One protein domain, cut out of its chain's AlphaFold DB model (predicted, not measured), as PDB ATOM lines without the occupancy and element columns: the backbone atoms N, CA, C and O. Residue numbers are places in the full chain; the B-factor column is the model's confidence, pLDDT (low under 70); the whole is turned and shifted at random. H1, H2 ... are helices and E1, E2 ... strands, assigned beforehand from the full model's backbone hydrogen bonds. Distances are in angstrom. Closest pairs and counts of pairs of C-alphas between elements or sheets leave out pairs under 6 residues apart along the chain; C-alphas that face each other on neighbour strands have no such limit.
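Overview. This is residues 21 to 137 of the 181 residues of an uncharacterized protein of Niabella drilacis (strain DSM 25811 / CCM 8410 / LMG 26954 / E90) (UniProt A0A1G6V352). A twisted slab of six strands has one long helix, H1, crossing over one face; residues 40 to 50 pack on the sheet, while residues 21 to 39 stick out as a free arm. The other face is bare. The printed part has 117 residues, in the order H1, E1 to E6; the sheet order is E1-E2-E3-E4-E5-E6, all antiparallel, a meander, each strand the antiparallel neighbour of the one before. The class is mixed, helices and strands; the whole is loose, radius of gyration of the C-alphas 17.8 A, and flat, spanning 56 by 46 by 23 A.

Along the chain. The strands are E1, residues 51 to 59; E2, 63 to 70; E3, 75 to 84; E4, 87 to 96; E5, 102 to 113, 31.8 A; and E6, 124 to 137, 40.0 A, ending at C-alpha 137 (13.945, -32.641, -16.685). H1, residues 21 to 50, 43.5 A, begins at C-alpha 21 (27.160, -51.381, -46.309).

Arrangement. E1 and E6 are the edge strands. Within hydrogen-bond range are N 55 and O 67 of the hairpin E1 and E2, 2.8 A; N 66 and O 79 of E2 and E3, 2.9 A; N 80 and O 92 of E3 and E4, 2.9 A; N 93 and O 106 of E4 and E5, 2.9 A; and N 107 and O 131 of E5 and E6, 2.9 A. E4 bends by 56 degrees at residue 90. H1 is on the sheet, at a height over the sheet of 15.6 A, and runs across the strands, at 71 degrees to E5 on the local plane. The closest C-alphas of H1 and E3 are those of Leu 47 and Ile 76, 7.1 A apart. In H1 every O i to N i+4 pair is within hydrogen-bond range.

Size, cuts and confidence. The two C-alphas farthest apart are those of Lys 72 and Asn 118, 56.8 A. The printed part has no cut and no long link. The pLDDT is under 70 at residues 21 to 23 and 112 to 125.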
ATOM      1  N   LYS A  21      26.663 -52.454 -47.196       53.75
ATOM      2  CA  LYS A  21      27.160 -51.381 -46.309       53.75
ATOM      3  C   LYS A  21      26.570 -50.021 -46.685       53.75
ATOM      4  O   LYS A  21      26.169 -49.272 -45.794       53.75
ATOM      5  N   THR A  22      26.476 -49.740 -47.982       59.38
ATOM      6  CA  THR A  22      25.865 -48.521 -48.527       59.38
ATOM      7  C   THR A  22      24.358 -48.499 -48.259       59.38
ATOM      8  O   THR A  22      23.835 -47.488 -47.790       59.38
ATOM      9  N   ASP A  23      23.687 -49.641 -48.422       68.94
ATOM     10  CA  ASP A  23      22.251 -49.794 -48.176       68.94
ATOM     11  C   ASP A  23      21.908 -49.635 -46.691       68.94
ATOM     12  O   ASP A  23      20.998 -48.890 -46.332       68.94
ATOM     13  N   ILE A  24      22.671 -50.269 -45.794       75.50
ATOM     14  CA  ILE A  24      22.457 -50.153 -44.344       75.50
ATOM     15  C   ILE A  24      22.728 -48.718 -43.866       75.50
ATOM     16  O   ILE A  24      21.949 -48.178 -43.080       75.50
ATOM     17  N   GLY A  25      23.799 -48.079 -44.349       74.19
ATOM     18  CA  GLY A  25      24.103 -46.680 -44.036       74.19
ATOM     19  C   GLY A  25      22.994 -45.722 -44.483       74.19
ATOM     20  O   GLY A  25      22.560 -44.875 -43.697       74.19
ATOM     21  N   GLY A  26      22.481 -45.901 -45.704       78.81
ATOM     22  CA  GLY A  26      21.354 -45.129 -46.230       78.81
ATOM     23  C   GLY A  26      20.063 -45.342 -45.436       78.81
ATOM     24  O   GLY A  26      19.372 -44.378 -45.100       78.81
ATOM     25  N   LEU A  27      19.765 -46.587 -45.047       83.50
ATOM     26  CA  LEU A  27      18.610 -46.905 -44.203       83.50
ATOM     27  C   LEU A  27      18.696 -46.230 -42.829       83.50
ATOM     28  O   LEU A  27      17.698 -45.680 -42.366       83.50
ATOM     29  N   TYR A  28      19.873 -46.203 -42.192       80.19
ATOM     30  CA  TYR A  28      20.053 -45.497 -40.919       80.19
ATOM     31  C   TYR A  28      19.814 -43.991 -41.047       80.19
ATOM     32  O   TYR A  28      19.105 -43.417 -40.221       80.19
ATOM     33  N   GLN A  29      20.355 -43.352 -42.088       79.31
ATOM     34  CA  GLN A  29      20.112 -41.928 -42.339       79.31
ATOM     35  C   GLN A  29      18.623 -41.644 -42.560       79.31
ATOM     36  O   GLN A  29      18.095 -40.668 -42.027       79.31
ATOM     37  N   MET A  30      17.928 -42.520 -43.289       84.38
ATOM     38  CA  MET A  30      16.494 -42.389 -43.522       84.38
ATOM     39  C   MET A  30      15.679 -42.579 -42.236       84.38
ATOM     40  O   MET A  30      14.751 -41.813 -41.996       84.38
ATOM     41  N   ILE A  31      16.037 -43.539 -41.376       86.56
ATOM     42  CA  ILE A  31      15.394 -43.727 -40.065       86.56
ATOM     43  C   ILE A  31      15.574 -42.484 -39.191       86.56
ATOM     44  O   ILE A  31      14.600 -42.005 -38.612       86.56
ATOM     45  N   GLU A  32      16.784 -41.932 -39.114       83.56
ATOM     46  CA  GLU A  32      17.050 -40.716 -38.339       83.56
ATOM     47  C   GLU A  32      16.305 -39.500 -38.899       83.56
ATOM     48  O   GLU A  32      15.744 -38.713 -38.135       83.56
ATOM     49  N   HIS A  33      16.221 -39.376 -40.225       83.50
ATOM     50  CA  HIS A  33      15.426 -38.338 -40.875       83.50
ATOM     51  C   HIS A  33      13.928 -38.474 -40.565       83.50
ATOM     52  O   HIS A  33      13.282 -37.493 -40.203       83.50
ATOM     53  N   LEU A  34      13.372 -39.687 -40.641       89.44
ATOM     54  CA  LEU A  34      11.965 -39.941 -40.325       89.44
ATOM     55  C   LEU A  34      11.658 -39.711 -38.844       89.44
ATOM     56  O   LEU A  34      10.633 -39.113 -38.517       89.44
ATOM     57  N   ARG A  35      12.546 -40.141 -37.938       89.62
ATOM     58  CA  ARG A  35      12.450 -39.822 -36.505       89.62
ATOM     59  C   ARG A  35      12.452 -38.320 -36.286       89.62
ATOM     60  O   ARG A  35      11.682 -37.831 -35.464       89.62
ATOM     61  N   ASP A  36      13.283 -37.597 -37.028       87.12
ATOM     62  CA  ASP A  36      13.320 -36.147 -36.957       87.12
ATOM     63  C   ASP A  36      12.006 -35.500 -37.373       87.12
ATOM     64  O   ASP A  36      11.419 -34.736 -36.610       87.12
ATOM     65  N   GLN A  37      11.504 -35.866 -38.549       88.00
ATOM     66  CA  GLN A  37      10.227 -35.370 -39.045       88.00
ATOM     67  C   GLN A  37       9.080 -35.703 -38.088       88.00
ATOM     68  O   GLN A  37       8.273 -34.831 -37.788       88.00
ATOM     69  N   ASN A  38       9.030 -36.928 -37.560       92.56
ATOM     70  CA  ASN A  38       7.972 -37.347 -36.647       92.56
ATOM     71  C   ASN A  38       7.987 -36.550 -35.333       92.56
ATOM     72  O   ASN A  38       6.947 -36.082 -34.876       92.56
ATOM     73  N   ASN A  39       9.167 -36.337 -34.740       91.75
ATOM     74  CA  ASN A  39       9.281 -35.521 -33.531       91.75
ATOM     75  C   ASN A  39       8.911 -34.057 -33.798       91.75
ATOM     76  O   ASN A  39       8.182 -33.459 -33.009       91.75
ATOM     77  N   MET A  40       9.339 -33.490 -34.928       89.19
ATOM     78  CA  MET A  40       8.943 -32.135 -35.320       89.19
ATOM     79  C   MET A  40       7.438 -31.995 -35.536       89.19
ATOM     80  O   MET A  40       6.847 -31.013 -35.086       89.19
ATOM     81  N   LEU A  41       6.812 -32.987 -36.168       91.50
ATOM     82  CA  LEU A  41       5.365 -33.030 -36.339       91.50
ATOM     83  C   LEU A  41       4.643 -33.085 -34.993       91.50
ATOM     84  O   LEU A  41       3.629 -32.416 -34.851       91.50
ATOM     85  N   ASN A  42       5.175 -33.778 -33.983       93.12
ATOM     86  CA  ASN A  42       4.578 -33.776 -32.643       93.12
ATOM     87  C   ASN A  42       4.585 -32.376 -32.005       93.12
ATOM     88  O   ASN A  42       3.571 -31.954 -31.449       93.12
ATOM     89  N   TYR A  43       5.681 -31.619 -32.121       93.56
ATOM     90  CA  TYR A  43       5.729 -30.233 -31.630       93.56
ATOM     91  C   TYR A  43       4.771 -29.307 -32.386       93.56
ATOM     92  O   TYR A  43       4.128 -28.445 -31.783       93.56
ATOM     93  N   GLN A  44       4.674 -29.475 -33.707       91.69
ATOM     94  CA  GLN A  44       3.762 -28.700 -34.548       91.69
ATOM     95  C   GLN A  44       2.299 -29.043 -34.273       91.69
ATOM     96  O   GLN A  44       1.476 -28.137 -34.185       91.69
ATOM     97  N   LEU A  45       1.988 -30.328 -34.092       93.38
ATOM     98  CA  LEU A  45       0.660 -30.798 -33.727       93.38
ATOM     99  C   LEU A  45       0.254 -30.213 -32.380       93.38
ATOM    100  O   LEU A  45      -0.814 -29.623 -32.303       93.38
ATOM    101  N   ARG A  46       1.130 -30.278 -31.367       92.62
ATOM    102  CA  ARG A  46       0.866 -29.672 -30.057       92.62
ATOM    103  C   ARG A  46       0.542 -28.186 -30.174       92.62
ATOM    104  O   ARG A  46      -0.446 -27.734 -29.611       92.62
ATOM    105  N   LEU A  47       1.342 -27.435 -30.935       93.88
ATOM    106  CA  LEU A  47       1.052 -26.028 -31.201       93.88
ATOM    107  C   LEU A  47      -0.322 -25.869 -31.866       93.88
ATOM    108  O   LEU A  47      -1.122 -25.078 -31.399       93.88
ATOM    109  N   ALA A  48      -0.624 -26.633 -32.914       93.50
ATOM    110  CA  ALA A  48      -1.892 -26.518 -33.632       93.50
ATOM    111  C   ALA A  48      -3.120 -26.899 -32.784       93.50
ATOM    112  O   ALA A  48      -4.193 -26.340 -32.997       93.50
ATOM    113  N   THR A  49      -2.987 -27.842 -31.848       95.62
ATOM    114  CA  THR A  49      -4.108 -28.344 -31.038       95.62
ATOM    115  C   THR A  49      -4.303 -27.596 -29.727       95.62
ATOM    116  O   THR A  49      -5.417 -27.568 -29.214       95.62
ATOM    117  N   GLU A  50      -3.234 -27.043 -29.152       95.62
ATOM    118  CA  GLU A  50      -3.274 -26.424 -27.822       95.62
ATOM    119  C   GLU A  50      -3.240 -24.893 -27.867       95.62
ATOM    120  O   GLU A  50      -3.598 -24.280 -26.863       95.62
ATOM    121  N   LEU A  51      -2.837 -24.274 -28.990       97.06
ATOM    122  CA  LEU A  51      -2.706 -22.818 -29.115       97.06
ATOM    123  C   LEU A  51      -4.011 -22.105 -28.750       97.06
ATOM    124  O   LEU A  51      -5.022 -22.231 -29.437       97.06
ATOM    125  N   GLY A  52      -3.943 -21.317 -27.679       97.12
ATOM    126  CA  GLY A  52      -4.984 -20.376 -27.288       97.12
ATOM    127  C   GLY A  52      -4.673 -18.958 -27.755       97.12
ATOM    128  O   GLY A  52      -5.560 -18.271 -28.254       97.12
ATOM    129  N   GLU A  53      -3.415 -18.524 -27.624       97.38
ATOM    130  CA  GLU A  53      -3.027 -17.128 -27.850       97.38
ATOM    131  C   GLU A  53      -1.633 -16.995 -28.482       97.38
ATOM    132  O   GLU A  53      -0.691 -17.710 -28.128       97.38
ATOM    133  N   GLU A  54      -1.487 -16.031 -29.393       97.81
ATOM    134  CA  GLU A  54      -0.213 -15.608 -29.976       97.81
ATOM    135  C   GLU A  54       0.047 -14.130 -29.658       97.81
ATOM    136  O   GLU A  54      -0.740 -13.261 -30.024       97.81
ATOM    137  N   ASN A  55       1.191 -13.846 -29.033       97.44
ATOM    138  CA  ASN A  55       1.572 -12.515 -28.574       97.44
ATOM    139  C   ASN A  55       2.924 -12.079 -29.132       97.44
ATOM    140  O   ASN A  55       3.973 -12.648 -28.812       97.44
ATOM    141  N   VAL A  56       2.926 -10.998 -29.912       96.62
ATOM    142  CA  VAL A  56       4.159 -10.330 -30.343       96.62
ATOM    143  C   VAL A  56       4.605  -9.369 -29.245       96.62
ATOM    144  O   VAL A  56       4.124  -8.245 -29.148       96.62
ATOM    145  N   VAL A  57       5.543  -9.816 -28.411       97.44
ATOM    146  CA  VAL A  57       6.038  -9.040 -27.257       97.44
ATOM    147  C   VAL A  57       7.159  -8.070 -27.619       97.44
ATOM    148  O   VAL A  57       7.488  -7.180 -26.841       97.44
ATOM    149  N   HIS A  58       7.772  -8.244 -28.791       97.25
ATOM    150  CA  HIS A  58       8.766  -7.318 -29.326       97.25
ATOM    151  C   HIS A  58       8.707  -7.304 -30.846       97.25
ATOM    152  O   HIS A  58       8.715  -8.361 -31.483       97.25
ATOM    153  N   LYS A  59       8.714  -6.109 -31.435       96.94
ATOM    154  CA  LYS A  59       8.845  -5.920 -32.877       96.94
ATOM    155  C   LYS A  59       9.601  -4.631 -33.152       96.94
ATOM    156  O   LYS A  59       9.209  -3.555 -32.720       96.94
ATOM    157  N   SER A  60      10.682  -4.761 -33.900       96.31
ATOM    158  CA  SER A  60      11.513  -3.664 -34.383       96.31
ATOM    159  C   SER A  60      11.843  -3.901 -35.855       96.31
ATOM    160  O   SER A  60      11.492  -4.942 -36.416       96.31
ATOM    161  N   LYS A  61      12.545  -2.954 -36.479       95.81
ATOM    162  CA  LYS A  61      13.047  -3.114 -37.849       95.81
ATOM    163  C   LYS A  61      13.967  -4.334 -37.994       95.81
ATOM    164  O   LYS A  61      13.930  -5.005 -39.021       95.81
ATOM    165  N   ASP A  62      14.740  -4.637 -36.953       96.19
ATOM    166  CA  ASP A  62      15.842  -5.598 -37.036       96.19
ATOM    167  C   ASP A  62      15.541  -6.915 -36.316       96.19
ATOM    168  O   ASP A  62      16.277  -7.883 -36.464       96.19
ATOM    169  N   SER A  63      14.462  -6.997 -35.535       97.25
ATOM    170  CA  SER A  63      14.105  -8.225 -34.817       97.25
ATOM    171  C   SER A  63      12.645  -8.283 -34.383       97.25
ATOM    172  O   SER A  63      11.992  -7.252 -34.203       97.25
ATOM    173  N   SER A  64      12.152  -9.497 -34.139       98.19
ATOM    174  CA  SER A  64      10.884  -9.734 -33.447       98.19
ATOM    175  C   SER A  64      10.966 -10.905 -32.469       98.19
ATOM    176  O   SER A  64      11.794 -11.813 -32.605       98.19
ATOM    177  N   VAL A  65      10.099 -10.865 -31.456       98.56
ATOM    178  CA  VAL A  65       9.870 -11.968 -30.524       98.56
ATOM    179  C   VAL A  65       8.372 -12.211 -30.411       98.56
ATOM    180  O   VAL A  65       7.626 -11.327 -29.993       98.56
ATOM    181  N   THR A  66       7.967 -13.435 -30.726       98.62
ATOM    182  CA  THR A  66       6.589 -13.914 -30.601       98.62
ATOM    183  C   THR A  66       6.529 -15.029 -29.564       98.62
ATOM    184  O   THR A  66       7.370 -15.937 -29.564       98.62
ATOM    185  N   LEU A  67       5.552 -14.958 -28.669       98.56
ATOM    186  CA  LEU A  67       5.226 -15.972 -27.672       98.56
ATOM    187  C   LEU A  67       3.894 -16.626 -28.041       98.56
ATOM    188  O   LEU A  67       2.987 -15.949 -28.510       98.56
ATOM    189  N   PHE A  68       3.789 -17.928 -27.815       98.38
ATOM    190  CA  PHE A  68       2.596 -18.719 -28.095       98.38
ATOM    191  C   PHE A  68       2.188 -19.432 -26.811       98.38
ATOM    192  O   PHE A  68       3.015 -20.135 -26.213       98.38
ATOM    193  N   PHE A  69       0.937 -19.256 -26.405       98.06
ATOM    194  CA  PHE A  69       0.383 -19.784 -25.167       98.06
ATOM    195  C   PHE A  69      -0.720 -20.802 -25.456       98.06
ATOM    196  O   PHE A  69      -1.446 -20.675 -26.445       98.06
ATOM    197  N   ASP A  70      -0.836 -21.818 -24.604       97.12
ATOM    198  CA  ASP A  70      -1.957 -22.750 -24.657       97.12
ATOM    199  C   ASP A  70      -3.268 -22.099 -24.172       97.12
ATOM    200  O   ASP A  70      -3.290 -20.981 -23.655       97.12
ATOM    201  N   ASN A  71      -4.380 -22.820 -24.301       95.31
ATOM    202  CA  ASN A  71      -5.695 -22.400 -23.803       95.31
ATOM    203  C   ASN A  71      -5.795 -22.220 -22.270       95.31
ATOM    204  O   ASN A  71      -6.829 -21.772 -21.777       95.31
ATOM    205  N   LYS A  72      -4.747 -22.565 -21.515       95.69
ATOM    206  CA  LYS A  72      -4.626 -22.365 -20.063       95.69
ATOM    207  C   LYS A  72      -3.637 -21.246 -19.712       95.69
ATOM    208  O   LYS A  72      -3.413 -20.998 -18.529       95.69
ATOM    209  N   GLY A  73      -3.055 -20.570 -20.704       95.81
ATOM    210  CA  GLY A  73      -2.086 -19.492 -20.515       95.81
ATOM    211  C   GLY A  73      -0.644 -19.955 -20.269       95.81
ATOM    212  O   GLY A  73       0.196 -19.142 -19.883       95.81
ATOM    213  N   HIS A  74      -0.306 -21.230 -20.483       96.50
ATOM    214  CA  HIS A  74       1.078 -21.697 -20.393       96.50
ATOM    215  C   HIS A  74       1.833 -21.429 -21.691       96.50
ATOM    216  O   HIS A  74       1.347 -21.703 -22.784       96.50
ATOM    217  N   LEU A  75       3.072 -20.948 -21.581       97.44
ATOM    218  CA  LEU A  75       3.951 -20.766 -22.732       97.44
ATOM    219  C   LEU A  75       4.301 -22.130 -23.347       97.44
ATOM    220  O   LEU A  75       4.946 -22.940 -22.686       97.44
ATOM    221  N   ILE A  76       3.944 -22.352 -24.615       97.44
ATOM    222  CA  ILE A  76       4.220 -23.602 -25.352       97.44
ATOM    223  C   ILE A  76       5.276 -23.430 -26.443       97.44
ATOM    224  O   ILE A  76       5.997 -24.380 -26.770       97.44
ATOM    225  N   LYS A  77       5.425 -22.212 -26.981       98.31
ATOM    226  CA  LYS A  77       6.463 -21.877 -27.959       98.31
ATOM    227  C   LYS A  77       6.914 -20.422 -27.829       98.31
ATOM    228  O   LYS A  77       6.132 -19.527 -27.532       98.31
ATOM    229  N   LYS A  78       8.190 -20.173 -28.116       98.44
ATOM    230  CA  LYS A  78       8.760 -18.842 -28.354       98.44
ATOM    231  C   LYS A  78       9.498 -18.844 -29.682       98.44
ATOM    232  O   LYS A  78      10.244 -19.773 -29.978       98.44
ATOM    233  N   GLN A  79       9.326 -17.783 -30.453       98.38
ATOM    234  CA  GLN A  79      10.013 -17.567 -31.715       98.38
ATOM    235  C   GLN A  79      10.751 -16.236 -31.665       98.38
ATOM    236  O   GLN A  79      10.177 -15.214 -31.296       98.38
ATOM    237  N   LYS A  80      12.034 -16.259 -32.017       98.38
ATOM    238  CA  LYS A  80      12.850 -15.060 -32.211       98.38
ATOM    239  C   LYS A  80      13.247 -14.989 -33.671       98.38
ATOM    240  O   LYS A  80      13.732 -15.987 -34.195       98.38
ATOM    241  N   LEU A  81      13.072 -13.835 -34.295       97.31
ATOM    242  CA  LEU A  81      13.526 -13.577 -35.657       97.31
ATOM    243  C   LEU A  81      14.488 -12.394 -35.652       97.31
ATOM    244  O   LEU A  81      14.214 -11.384 -35.003       97.31
ATOM    245  N   LEU A  82      15.585 -12.520 -36.395       96.50
ATOM    246  CA  LEU A  82      16.490 -11.420 -36.716       96.50
ATOM    247  C   LEU A  82      16.326 -11.073 -38.194       96.50
ATOM    248  O   LEU A  82      16.321 -11.964 -39.050       96.50
ATOM    249  N   TYR A  83      16.221  -9.785 -38.492       93.25
ATOM    250  CA  TYR A  83      16.033  -9.256 -39.833       93.25
ATOM    251  C   TYR A  83      17.259  -8.467 -40.290       93.25
ATOM    252  O   TYR A  83      17.900  -7.758 -39.520       93.25
ATOM    253  N   ARG A  84      17.552  -8.549 -41.586       89.94
ATOM    254  CA  ARG A  84      18.463  -7.651 -42.298       89.94
ATOM    255  C   ARG A  84      17.802  -7.297 -43.621       89.94
ATOM    256  O   ARG A  84      17.420  -8.199 -44.359       89.94
ATOM    257  N   ASN A  85      17.638  -6.007 -43.913       88.06
ATOM    258  CA  ASN A  85      16.976  -5.528 -45.136       88.06
ATOM    259  C   ASN A  85      15.609  -6.206 -45.373       88.06
ATOM    260  O   ASN A  85      15.368  -6.791 -46.427       88.06
ATOM    261  N   ASN A  86      14.740  -6.191 -44.354       84.31
ATOM    262  CA  ASN A  86      13.408  -6.820 -44.359       84.31
ATOM    263  C   ASN A  86      13.394  -8.337 -44.619       84.31
ATOM    264  O   ASN A  86      12.349  -8.912 -44.912       84.31
ATOM    265  N   THR A  87      14.540  -9.001 -44.490       86.56
ATOM    266  CA  THR A  87      14.678 -10.437 -44.719       86.56
ATOM    267  C   THR A  87      15.128 -11.126 -43.441       86.56
ATOM    268  O   THR A  87      16.082 -10.684 -42.804       86.56
ATOM    269  N   THR A  88      14.480 -12.235 -43.077       90.75
ATOM    270  CA  THR A  88      14.924 -13.062 -41.948       90.75
ATOM    271  C   THR A  88      16.303 -13.644 -42.236       90.75
ATOM    272  O   THR A  88      16.487 -14.393 -43.205       90.75
ATOM    273  N   VAL A  89      17.261 -13.298 -41.380       92.75
ATOM    274  CA  VAL A  89      18.618 -13.844 -41.394       92.75
ATOM    275  C   VAL A  89      18.792 -14.923 -40.342       92.75
ATOM    276  O   VAL A  89      19.434 -15.919 -40.638       92.75
ATOM    277  N   GLU A  90      18.146 -14.810 -39.182       95.00
ATOM    278  CA  GLU A  90      18.179 -15.837 -38.135       95.00
ATOM    279  C   GLU A  90      16.777 -16.111 -37.596       95.00
ATOM    280  O   GLU A  90      15.935 -15.211 -37.522       95.00
ATOM    281  N   SER A  91      16.530 -17.359 -37.206       95.88
ATOM    282  CA  SER A  91      15.332 -17.765 -36.474       95.88
ATOM    283  C   SER A  91      15.707 -18.732 -35.361       95.88
ATOM    284  O   SER A  91      16.354 -19.746 -35.615       95.88
ATOM    285  N   SER A  92      15.260 -18.446 -34.143       97.19
ATOM    286  CA  SER A  92      15.330 -19.393 -33.032       97.19
ATOM    287  C   SER A  92      13.924 -19.780 -32.600       97.19
ATOM    288  O   SER A  92      13.111 -18.918 -32.251       97.19
ATOM    289  N   LEU A  93      13.655 -21.080 -32.585       96.81
ATOM    290  CA  LEU A  93      12.413 -21.671 -32.103       96.81
ATOM    291  C   LEU A  93      12.687 -22.360 -30.773       96.81
ATOM    292  O   LEU A  93      13.631 -23.132 -30.668       96.81
ATOM    293  N   PHE A  94      11.857 -22.093 -29.774       98.00
ATOM    294  CA  PHE A  94      11.903 -22.736 -28.466       98.00
ATOM    295  C   PHE A  94      10.540 -23.363 -28.216       98.00
ATOM    296  O   PHE A  94       9.534 -22.659 -28.286       98.00
ATOM    297  N   PHE A  95      10.508 -24.647 -27.897       97.94
ATOM    298  CA  PHE A  95       9.318 -25.363 -27.462       97.94
ATOM    299  C   PHE A  95       9.445 -25.671 -25.978       97.94
ATOM    300  O   PHE A  95      10.520 -26.044 -25.500       97.94
ATOM    301  N   PHE A  96       8.350 -25.487 -25.254       97.69
ATOM    302  CA  PHE A  96       8.312 -25.624 -23.806       97.69
ATOM    303  C   PHE A  96       7.454 -26.820 -23.414       97.69
ATOM    304  O   PHE A  96       6.423 -27.081 -24.035       97.69
ATOM    305  N   ASN A  97       7.884 -27.535 -22.379       95.69
ATOM    306  CA  ASN A  97       7.076 -28.572 -21.758       95.69
ATOM    307  C   ASN A  97       5.962 -27.960 -20.892       95.69
ATOM    308  O   ASN A  97       5.959 -26.765 -20.601       95.69
ATOM    309  N   LYS A  98       5.060 -28.811 -20.390       93.25
ATOM    310  CA  LYS A  98       3.948 -28.420 -19.502       93.25
ATOM    311  C   LYS A  98       4.357 -27.686 -18.213       93.25
ATOM    312  O   LYS A  98       3.519 -27.069 -17.574       93.25
ATOM    313  N   ASN A  99       5.631 -27.765 -17.820       95.06
ATOM    314  CA  ASN A  99       6.180 -27.078 -16.647       95.06
ATOM    315  C   ASN A  99       6.852 -25.739 -17.026       95.06
ATOM    316  O   ASN A  99       7.590 -25.169 -16.219       95.06
ATOM    317  N   GLY A 100       6.681 -25.269 -18.267       95.75
ATOM    318  CA  GLY A 100       7.268 -24.026 -18.767       95.75
ATOM    319  C   GLY A 100       8.788 -24.079 -18.954       95.75
ATOM    320  O   GLY A 100       9.443 -23.034 -18.954       95.75
ATOM    321  N   LYS A 101       9.390 -25.270 -19.086       97.62
ATOM    322  CA  LYS A 101      10.834 -25.428 -19.338       97.62
ATOM    323  C   LYS A 101      11.106 -25.708 -20.823       97.62
ATOM    324  O   LYS A 101      10.376 -26.506 -21.405       97.62
ATOM    325  N   PRO A 102      12.143 -25.107 -21.441       97.25
ATOM    326  CA  PRO A 102      12.489 -25.375 -22.837       97.25
ATOM    327  C   PRO A 102      12.927 -26.830 -23.044       97.25
ATOM    328  O   PRO A 102      13.994 -27.230 -22.591       97.25
ATOM    329  N   GLU A 103      12.137 -27.626 -23.751       96.62
ATOM    330  CA  GLU A 103      12.459 -29.036 -24.008       96.62
ATOM    331  C   GLU A 103      13.086 -29.259 -25.384       96.62
ATOM    332  O   GLU A 103      13.821 -30.226 -25.562       96.62
ATOM    333  N   TYR A 104      12.848 -28.351 -26.336       97.12
ATOM    334  CA  TYR A 104      13.434 -28.409 -27.670       97.12
ATOM    335  C   TYR A 104      13.707 -27.014 -28.228       97.12
ATOM    336  O   TYR A 104      12.895 -26.099 -28.079       97.12
ATOM    337  N   ILE A 105      14.867 -26.843 -28.855       96.38
ATOM    338  CA  ILE A 105      15.324 -25.581 -29.432       96.38
ATOM    339  C   ILE A 105      15.874 -25.853 -30.829       96.38
ATOM    340  O   ILE A 105      16.692 -26.754 -30.995       96.38
ATOM    341  N   GLU A 106      15.496 -25.036 -31.810       94.19
ATOM    342  CA  GLU A 106      16.127 -25.000 -33.134       94.19
ATOM    343  C   GLU A 106      16.667 -23.613 -33.438       94.19
ATOM    344  O   GLU A 106      15.989 -22.614 -33.205       94.19
ATOM    345  N   ASN A 107      17.857 -23.569 -34.028       94.12
ATOM    346  CA  ASN A 107      18.454 -22.354 -34.557       94.12
ATOM    347  C   ASN A 107      18.627 -22.501 -36.062       94.12
ATOM    348  O   ASN A 107      19.198 -23.477 -36.554       94.12
ATOM    349  N   TRP A 108      18.145 -21.507 -36.784       92.88
ATOM    350  CA  TRP A 108      18.177 -21.424 -38.229       92.88
ATOM    351  C   TRP A 108      18.898 -20.151 -38.633       92.88
ATOM    352  O   TRP A 108      18.695 -19.099 -38.028       92.88
ATOM    353  N   HIS A 109      19.717 -20.246 -39.672       89.38
ATOM    354  CA  HIS A 109      20.464 -19.119 -40.205       89.38
ATOM    355  C   HIS A 109      20.385 -19.138 -41.725       89.38
ATOM    356  O   HIS A 109      20.385 -20.192 -42.367       89.38
ATOM    357  N   ARG A 110      20.332 -17.947 -42.304       84.12
ATOM    358  CA  ARG A 110      20.508 -17.731 -43.729       84.12
ATOM    359  C   ARG A 110      21.996 -17.831 -44.039       84.12
ATOM    360  O   ARG A 110      22.767 -16.947 -43.682       84.12
ATOM    361  N   THR A 111      22.393 -18.905 -44.708       70.50
ATOM    362  CA  THR A 111      23.770 -19.091 -45.171       70.50
ATOM    363  C   THR A 111      23.893 -18.655 -46.628       70.50
ATOM    364  O   THR A 111      22.959 -18.801 -47.420       70.50
ATOM    365  N   TYR A 112      25.059 -18.111 -46.968       66.56
ATOM    366  CA  TYR A 112      25.448 -17.762 -48.327       66.56
ATOM    367  C   TYR A 112      26.307 -18.897 -48.878       66.56
ATOM    368  O   TYR A 112      27.342 -19.213 -48.291       66.56
ATOM    369  N   TYR A 113      25.898 -19.498 -49.992       57.94
ATOM    370  CA  TYR A 113      26.774 -20.380 -50.755       57.94
ATOM    371  C   TYR A 113      27.279 -19.614 -51.975       57.94
ATOM    372  O   TYR A 113      26.483 -19.159 -52.797       57.94
ATOM    373  N   LEU A 114      28.600 -19.470 -52.086       53.44
ATOM    374  CA  LEU A 114      29.227 -19.160 -53.366       53.44
ATOM    375  C   LEU A 114      29.161 -20.450 -54.183       53.44
ATOM    376  O   LEU A 114      29.847 -21.422 -53.869       53.44
ATOM    377  N   MET A 115      28.270 -20.494 -55.169       49.38
ATOM    378  CA  MET A 115      28.314 -21.551 -56.175       49.38
ATOM    379  C   MET A 115      29.609 -21.364 -56.976       49.38
ATOM    380  O   MET A 115      29.983 -20.233 -57.279       49.38
ATOM    381  N   ASP A 116      30.296 -22.476 -57.230       51.34
ATOM    382  CA  ASP A 116      31.613 -22.596 -57.868       51.34
ATOM    383  C   ASP A 116      31.865 -21.583 -59.007       51.34
ATOM    384  O   ASP A 116      30.957 -21.279 -59.787       51.34
ATOM    385  N   ASN A 117      33.114 -21.112 -59.123       52.59
ATOM    386  CA  ASN A 117      33.599 -19.939 -59.882       52.59
ATOM    387  C   ASN A 117      33.259 -19.891 -61.395       52.59
ATOM    388  O   ASN A 117      33.648 -18.947 -62.078       52.59
ATOM    389  N   ASN A 118      32.526 -20.872 -61.929       55.88
ATOM    390  CA  ASN A 118      32.193 -21.021 -63.348       55.88
ATOM    391  C   ASN A 118      30.687 -20.961 -63.670       55.88
ATOM    392  O   ASN A 118      30.298 -21.114 -64.830       55.88
ATOM    393  N   ARG A 119      29.813 -20.725 -62.687       50.91
ATOM    394  CA  ARG A 119      28.406 -20.366 -62.927       50.91
ATOM    395  C   ARG A 119      28.158 -18.992 -62.317       50.91
ATOM    396  O   ARG A 119      28.721 -18.674 -61.279       50.91
ATOM    397  N   LYS A 120      27.378 -18.162 -63.017       50.56
ATOM    398  CA  LYS A 120      27.028 -16.782 -62.638       50.56
ATOM    399  C   LYS A 120      26.797 -16.654 -61.119       50.56
ATOM    400  O   LYS A 120      26.260 -17.600 -60.544       50.56
ATOM    401  N   PRO A 121      27.149 -15.517 -60.483       48.38
ATOM    402  CA  PRO A 121      26.985 -15.291 -59.046       48.38
ATOM    403  C   PRO A 121      25.505 -15.118 -58.667       48.38
ATOM    404  O   PRO A 121      25.087 -14.100 -58.121       48.38
ATOM    405  N   ASP A 122      24.694 -16.132 -58.942       50.78
ATOM    406  CA  ASP A 122      23.361 -16.264 -58.398       50.78
ATOM    407  C   ASP A 122      23.560 -16.731 -56.959       50.78
ATOM    408  O   ASP A 122      23.770 -17.907 -56.665       50.78
ATOM    409  N   THR A 123      23.607 -15.759 -56.049       56.97
ATOM    410  CA  THR A 123      23.733 -16.019 -54.616       56.97
ATOM    411  C   THR A 123      22.496 -16.797 -54.173       56.97
ATOM    412  O   THR A 123      21.422 -16.220 -54.001       56.97
ATOM    413  N   VAL A 124      22.614 -18.117 -54.013       59.28
ATOM    414  CA  VAL A 124      21.510 -18.932 -53.502       59.28
ATOM    415  C   VAL A 124      21.450 -18.734 -51.996       59.28
ATOM    416  O   VAL A 124      22.331 -19.158 -51.247       59.28
ATOM    417  N   PHE A 125      20.389 -18.075 -51.545       64.50
ATOM    418  CA  PHE A 125      20.096 -17.964 -50.129       64.50
ATOM    419  C   PHE A 125      19.443 -19.252 -49.644       64.50
ATOM    420  O   PHE A 125      18.295 -19.535 -49.986       64.50
ATOM    421  N   VAL A 126      20.148 -19.999 -48.800       73.69
ATOM    422  CA  VAL A 126      19.586 -21.183 -48.150       73.69
ATOM    423  C   VAL A 126      19.362 -20.860 -46.681       73.69
ATOM    424  O   VAL A 126      20.289 -20.494 -45.959       73.69
ATOM    425  N   PHE A 127      18.115 -20.981 -46.234       79.62
ATOM    426  CA  PHE A 127      17.789 -20.938 -44.814       79.62
ATOM    427  C   PHE A 127      17.946 -22.349 -44.252       79.62
ATOM    428  O   PHE A 127      17.162 -23.238 -44.581       79.62
ATOM    429  N   SER A 128      18.997 -22.576 -43.468       83.75
ATOM    430  CA  SER A 128      19.374 -23.908 -42.993       83.75
ATOM    431  C   SER A 128      19.419 -23.963 -41.468       83.75
ATOM    432  O   SER A 128      19.684 -22.968 -40.786       83.75
ATOM    433  N   ARG A 129      19.138 -25.146 -40.916       84.88
ATOM    434  CA  ARG A 129      19.200 -25.402 -39.475       84.88
ATOM    435  C   ARG A 129      20.665 -25.489 -39.039       84.88
ATOM    436  O   ARG A 129      21.354 -26.444 -39.380       84.88
ATOM    437  N   GLN A 130      21.122 -24.502 -38.271       85.88
ATOM    438  CA  GLN A 130      22.489 -24.386 -37.741       85.88
ATOM    439  C   GLN A 130      22.685 -25.083 -36.403       85.88
ATOM    440  O   GLN A 130      23.778 -25.081 -35.852       85.88
ATOM    441  N   GLY A 131      21.631 -25.620 -35.814       89.75
ATOM    442  CA  GLY A 131      21.764 -26.351 -34.576       89.75
ATOM    443  C   GLY A 131      20.425 -26.601 -33.939       89.75
ATOM    444  O   GLY A 131      19.425 -25.944 -34.238       89.75
ATOM    445  N   ARG A 132      20.424 -27.571 -33.042       92.69
ATOM    446  CA  ARG A 132      19.266 -27.880 -32.224       92.69
ATOM    447  C   ARG A 132      19.703 -28.501 -30.921       92.69
ATOM    448  O   ARG A 132      20.765 -29.123 -30.842       92.69
ATOM    449  N   SER A 133      18.868 -28.361 -29.915       95.00
ATOM    450  CA  SER A 133      19.069 -29.047 -28.656       95.00
ATOM    451  C   SER A 133      17.754 -29.496 -28.061       95.00
ATOM    452  O   SER A 133      16.700 -28.938 -28.355       95.00
ATOM    453  N   ARG A 134      17.823 -30.533 -27.234       95.56
ATOM    454  CA  ARG A 134      16.708 -30.971 -26.404       95.56
ATOM    455  C   ARG A 134      17.162 -31.204 -24.980       95.56
ATOM    456  O   ARG A 134      18.323 -31.548 -24.749       95.56
ATOM    457  N   SER A 135      16.236 -31.030 -24.052       97.12
ATOM    458  CA  SER A 135      16.483 -31.204 -22.627       97.12
ATOM    459  C   SER A 135      15.363 -32.008 -21.992       97.12
ATOM    460  O   SER A 135      14.188 -31.747 -22.234       97.12
ATOM    461  N   GLU A 136      15.740 -32.947 -21.136       96.12
ATOM    462  CA  GLU A 136      14.831 -33.663 -20.247       96.12
ATOM    463  C   GLU A 136      15.041 -33.168 -18.819       96.12
ATOM    464  O   GLU A 136      16.140 -32.736 -18.453       96.12
ATOM    465  N   TYR A 137      13.979 -33.216 -18.022       97.12
ATOM    466  CA  TYR A 137      13.945 -32.641 -16.685       97.12
ATOM    467  C   TYR A 137      13.433 -33.662 -15.674       97.12
ATOM    468  O   TYR A 137      12.522 -34.432 -15.979       97.12
TER     469      TYR A 137